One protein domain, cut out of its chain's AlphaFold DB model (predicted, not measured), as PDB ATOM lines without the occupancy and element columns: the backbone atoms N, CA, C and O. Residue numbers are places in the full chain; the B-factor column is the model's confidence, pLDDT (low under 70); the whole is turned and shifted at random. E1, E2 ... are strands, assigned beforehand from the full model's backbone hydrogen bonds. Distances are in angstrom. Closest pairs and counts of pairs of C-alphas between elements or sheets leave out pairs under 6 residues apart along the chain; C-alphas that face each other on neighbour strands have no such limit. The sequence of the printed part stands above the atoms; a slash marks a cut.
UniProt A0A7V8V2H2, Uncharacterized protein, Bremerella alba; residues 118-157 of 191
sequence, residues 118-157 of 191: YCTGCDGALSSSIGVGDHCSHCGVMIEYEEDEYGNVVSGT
ATOM      1  N   TYR A 118     119.579 151.025 143.185       94.38
ATOM      2  CA  TYR A 118     119.247 149.823 143.955       94.38
ATOM      3  C   TYR A 118     117.737 149.574 143.950       94.38
ATOM      4  O   TYR A 118     116.939 150.509 143.988       94.38
ATOM      5  N   CYS A 119     117.329 148.307 143.890       94.62
ATOM      6  CA  CYS A 119     115.919 147.929 143.956       94.62
ATOM      7  C   CYS A 119     115.430 147.867 145.408       94.62
ATOM      8  O   CYS A 119     115.882 147.017 146.163       94.62
ATOM      9  N   THR A 120     114.415 148.651 145.767       91.88
ATOM     10  CA  THR A 120     113.809 148.659 147.116       91.88
ATOM     11  C   THR A 120     113.206 147.324 147.564       91.88
ATOM     12  O   THR A 120     113.005 147.106 148.754       91.88
ATOM     13  N   GLY A 121     112.883 146.425 146.630       92.81
ATOM     14  CA  GLY A 121     112.315 145.115 146.951       92.81
ATOM     15  C   GLY A 121     113.348 144.032 147.278       92.81
ATOM     16  O   GLY A 121     112.994 143.046 147.917       92.81
ATOM     17  N   CYS A 122     114.590 144.158 146.800       95.81
ATOM     18  CA  CYS A 122     115.601 143.097 146.928       95.81
ATOM     19  C   CYS A 122     117.032 143.584 147.174       95.81
ATOM     20  O   CYS A 122     117.940 142.758 147.227       95.81
ATOM     21  N   ASP A 123     117.240 144.896 147.248       95.12
ATOM     22  CA  ASP A 123     118.529 145.580 147.385       95.12
ATOM     23  C   ASP A 123     119.556 145.242 146.285       95.12
ATOM     24  O   ASP A 123     120.741 145.551 146.389       95.12
ATOM     25  N   GLY A 124     119.106 144.624 145.187       95.00
ATOM     26  CA  GLY A 124     119.940 144.318 144.031       95.00
ATOM     27  C   GLY A 124     120.315 145.581 143.258       95.00
ATOM     28  O   GLY A 124     119.469 146.453 143.040       95.00
ATOM     29  N   ALA A 125     121.571 145.654 142.812       94.19
ATOM     30  CA  ALA A 125     122.046 146.733 141.954       94.19
ATOM     31  C   ALA A 125     121.308 146.709 140.605       94.19
ATOM     32  O   ALA A 125     121.219 145.678 139.937       94.19
ATOM     33  N   LEU A 126     120.783 147.859 140.200       93.06
ATOM     34  CA  LEU A 126     120.069 148.051 138.946       93.06
ATOM     35  C   LEU A 126     120.990 148.711 137.920       93.06
ATOM     36  O   LEU A 126     121.741 149.640 138.219       93.06
ATOM     37  N   SER A 127     120.917 148.243 136.673       90.94
ATOM     38  CA  SER A 127     121.571 148.935 135.567       90.94
ATOM     39  C   SER A 127     120.889 150.274 135.339       90.94
ATOM     40  O   SER A 127     119.663 150.343 135.348       90.94
ATOM     41  N   SER A 128     121.666 151.301 135.014       86.81
ATOM     42  CA  SER A 128     121.128 152.642 134.802       86.81
ATOM     43  C   SER A 128     120.044 152.696 133.705       86.81
ATOM     44  O   SER A 128     119.217 153.596 133.709       86.81
ATOM     45  N   SER A 129     120.006 151.760 132.753       88.19
ATOM     46  CA  SER A 129     118.980 151.711 131.701       88.19
ATOM     47  C   SER A 129     117.577 151.307 132.171       88.19
ATOM     48  O   SER A 129     116.655 151.400 131.372       88.19
ATOM     49  N   ILE A 130     117.420 150.831 133.408       89.56
ATOM     50  CA  ILE A 130     116.132 150.414 133.975       89.56
ATOM     51  C   ILE A 130     115.470 151.634 134.617       89.56
ATOM     52  O   ILE A 130     116.087 152.282 135.460       89.56
ATOM     53  N   GLY A 131     114.234 151.941 134.221       91.50
ATOM     54  CA  GLY A 131     113.489 153.100 134.711       91.50
ATOM     55  C   GLY A 131     112.170 152.749 135.397       91.50
ATOM     56  O   GLY A 131     111.827 151.588 135.625       91.50
ATOM     57  N   VAL A 132     111.402 153.790 135.720       93.88
ATOM     58  CA  VAL A 132     110.037 153.653 136.245       93.88
ATOM     59  C   VAL A 132     109.148 152.934 135.224       93.88
ATOM     60  O   VAL A 132     109.109 153.304 134.052       93.88
ATOM     61  N   GLY A 133     108.413 151.920 135.679       94.31
ATOM     62  CA  GLY A 133     107.573 151.041 134.859       94.31
ATOM     63  C   GLY A 133     108.250 149.735 134.427       94.31
ATOM     64  O   GLY A 133     107.554 148.783 134.064       94.31
ATOM     65  N   ASP A 134     109.579 149.645 134.523       96.12
ATOM     66  CA  ASP A 134     110.313 148.411 134.249       96.12
ATOM     67  C   ASP A 134     110.292 147.455 135.451       96.12
ATOM     68  O   ASP A 134     109.987 147.831 136.585       96.12
ATOM     69  N   HIS A 135     110.614 146.184 135.199       96.56
ATOM     70  CA  HIS A 135     110.727 145.161 136.239       96.56
ATOM     71  C   HIS A 135     112.188 144.967 136.640       96.56
ATOM     72  O   HIS A 135     113.077 144.885 135.790       96.56
ATOM     73  N   CYS A 136     112.436 144.822 137.941       96.06
ATOM     74  CA  CYS A 136     113.751 144.457 138.447       96.06
ATOM     75  C   CYS A 136     114.173 143.079 137.905       96.06
ATOM     76  O   CYS A 136     113.443 142.097 138.049       96.06
ATOM     77  N   SER A 137     115.382 142.982 137.349       96.00
ATOM     78  CA  SER A 137     115.956 141.732 136.826       96.00
ATOM     79  C   SER A 137     116.193 140.658 137.896       96.00
ATOM     80  O   SER A 137     116.302 139.481 137.560       96.00
ATOM     81  N   HIS A 138     116.275 141.049 139.171       96.56
ATOM     82  CA  HIS A 138     116.543 140.141 140.283       96.56
ATOM     83  C   HIS A 138     115.264 139.580 140.917       96.56
ATOM     84  O   HIS A 138     115.173 138.371 141.121       96.56
ATOM     85  N   CYS A 139     114.279 140.431 141.225       96.56
ATOM     86  CA  CYS A 139     113.065 140.019 141.946       96.56
ATOM     87  C   CYS A 139     111.768 140.105 141.129       96.56
ATOM     88  O   CYS A 139     110.740 139.609 141.582       96.56
ATOM     89  N   GLY A 140     111.788 140.729 139.948       96.25
ATOM     90  CA  GLY A 140     110.604 140.898 139.103       96.25
ATOM     91  C   GLY A 140     109.576 141.904 139.629       96.25
ATOM     92  O   GLY A 140     108.474 141.963 139.097       96.25
ATOM     93  N   VAL A 141     109.891 142.693 140.659       96.25
ATOM     94  CA  VAL A 141     109.016 143.785 141.116       96.25
ATOM     95  C   VAL A 141     109.070 144.938 140.112       96.25
ATOM     96  O   VAL A 141     110.149 145.282 139.625       96.25
ATOM     97  N   MET A 142     107.912 145.524 139.804       95.38
ATOM     98  CA  MET A 142     107.802 146.727 138.978       95.38
ATOM     99  C   MET A 142     108.267 147.956 139.766       95.38
ATOM    100  O   MET A 142     107.870 148.149 140.913       95.38
ATOM    101  N   ILE A 143     109.091 148.794 139.145       94.81
ATOM    102  CA  ILE A 143     109.606 150.023 139.752       94.81
ATOM    103  C   ILE A 143     108.555 151.123 139.585       94.81
ATOM    104  O   ILE A 143     108.303 151.584 138.475       94.81
ATOM    105  N   GLU A 144     107.918 151.535 140.681       93.94
ATOM    106  CA  GLU A 144     106.833 152.532 140.658       93.94
ATOM    107  C   GLU A 144     107.332 153.984 140.635       93.94
ATOM    108  O   GLU A 144     106.650 154.873 140.117       93.94
ATOM    109  N   TYR A 145     108.508 154.235 141.209       93.50
ATOM    110  CA  TYR A 145     109.110 155.559 141.300       93.50
ATOM    111  C   TYR A 145     110.633 155.459 141.479       93.50
ATOM    112  O   TYR A 145     111.156 154.419 141.879       93.50
ATOM    113  N   GLU A 146     111.333 156.545 141.168       91.56
ATOM    114  CA  GLU A 146     112.784 156.697 141.307       91.56
ATOM    115  C   GLU A 146     113.067 157.799 142.334       91.56
ATOM    116  O   GLU A 146     112.459 158.872 142.265       91.56
ATOM    117  N   GLU A 147     113.961 157.532 143.286       91.38
ATOM    118  CA  GLU A 147     114.409 158.492 144.302       91.38
ATOM    119  C   GLU A 147     115.876 158.871 144.066       91.38
ATOM    120  O   GLU A 147     116.678 158.037 143.644       91.38
ATOM    121  N   ASP A 148     116.218 160.133 144.322       88.31
ATOM    122  CA  ASP A 148     117.601 160.608 144.340       88.31
ATOM    123  C   ASP A 148     118.309 160.289 145.674       88.31
ATOM    124  O   ASP A 148     117.726 159.742 146.612       88.31
ATOM    125  N   GLU A 149     119.587 160.664 145.777       84.88
ATOM    126  CA  GLU A 149     120.411 160.492 146.987       84.88
ATOM    127  C   GLU A 149     119.859 161.235 148.222       84.88
ATOM    128  O   GLU A 149     120.239 160.929 149.350       84.88
ATOM    129  N   TYR A 150     118.949 162.192 148.022       87.94
ATOM    130  CA  TYR A 150     118.313 162.991 149.069       87.94
ATOM    131  C   TYR A 150     116.904 162.484 149.423       87.94
ATOM    132  O   TYR A 150     116.222 163.089 150.253       87.94
ATOM    133  N   GLY A 151     116.451 161.384 148.811       86.81
ATOM    134  CA  GLY A 151     115.117 160.818 149.014       86.81
ATOM    135  C   GLY A 151     113.991 161.580 148.304       86.81
ATOM    136  O   GLY A 151     112.815 161.360 148.614       86.81
ATOM    137  N   ASN A 152     114.310 162.474 147.364       87.44
ATOM    138  CA  ASN A 152     113.314 163.142 146.532       87.44
ATOM    139  C   ASN A 152     112.954 162.272 145.332       87.44
ATOM    140  O   ASN A 152     113.809 161.673 144.688       87.44
ATOM    141  N   VAL A 153     111.670 162.259 144.987       89.69
ATOM    142  CA  VAL A 153     111.159 161.494 143.846       89.69
ATOM    143  C   VAL A 153     111.476 162.244 142.553       89.69
ATOM    144  O   VAL A 153     110.906 163.307 142.306       89.69
ATOM    145  N   VAL A 154     112.363 161.697 141.723       91.19
ATOM    146  CA  VAL A 154     112.745 162.294 140.428       91.19
ATOM    147  C   VAL A 154     111.835 161.848 139.287       91.19
ATOM    148  O   VAL A 154     111.629 162.591 138.328       91.19
ATOM    149  N   SER A 155     111.260 160.649 139.394       90.38
ATOM    150  CA  SER A 155     110.361 160.076 138.393       90.38
ATOM    151  C   SER A 155     109.318 159.170 139.043       90.38
ATOM    152  O   SER A 155     109.567 158.549 140.075       90.38
ATOM    153  N   GLY A 156     108.143 159.072 138.420       90.94
ATOM    154  CA  GLY A 156     107.011 158.296 138.921       90.94
ATOM    155  C   GLY A 156     106.146 159.051 139.929       90.94
ATOM    156  O   GLY A 156     106.241 160.266 140.095       90.94
ATOM    157  N   THR A 157     105.253 158.315 140.585       88.06
ATOM    158  CA  THR A 157     104.337 158.879 141.585       88.06
ATOM    159  C   THR A 157     104.487 158.066 142.852       88.06
ATOM    160  O   THR A 157     104.090 156.904 142.880       88.06
TER     161      THR A 157
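This is residues 118 to 157 of the 191 residues of an uncharacterized protein of Bremerella alba (UniProt A0A7V8V2H2). What is the shape? The model has little regular structure: a small hairpin of strands E1 and E2 forms one end, and a long looped stretch, residues 118 to 144, forms the other. What is it made of? The printed part has 40 residues with two named strands, E1 then E2, in one antiparallel sheet, and no named helix; the class is all strand, with 7 residues in strands. How large? It is compact, radius of gyration of the C-alphas 9.5 A, spanning 24 by 17 by 17 A.

Where is E1? E1, residues 145 to 147, begins at C-alpha 145 (109.110, 155.559, 141.300) and is 6.8 A long. Where is E2? E2, residues 153 to 156, is 7.2 A long and ends at C-alpha 156 (107.011, 158.296, 138.921).

How do they stand? E1 and E2 are antiparallel at 169 degrees, a hairpin with a tight link. Which atoms pair? N 146 and O 155, 2.9 A apart, are within hydrogen-bond range.

What lies farthest apart? The C-alphas of Gly 140 and Tyr 150, 25.4 A. Any cut or low confidence? The printed part has no cut, and no printed residue is under 70 in pLDDT.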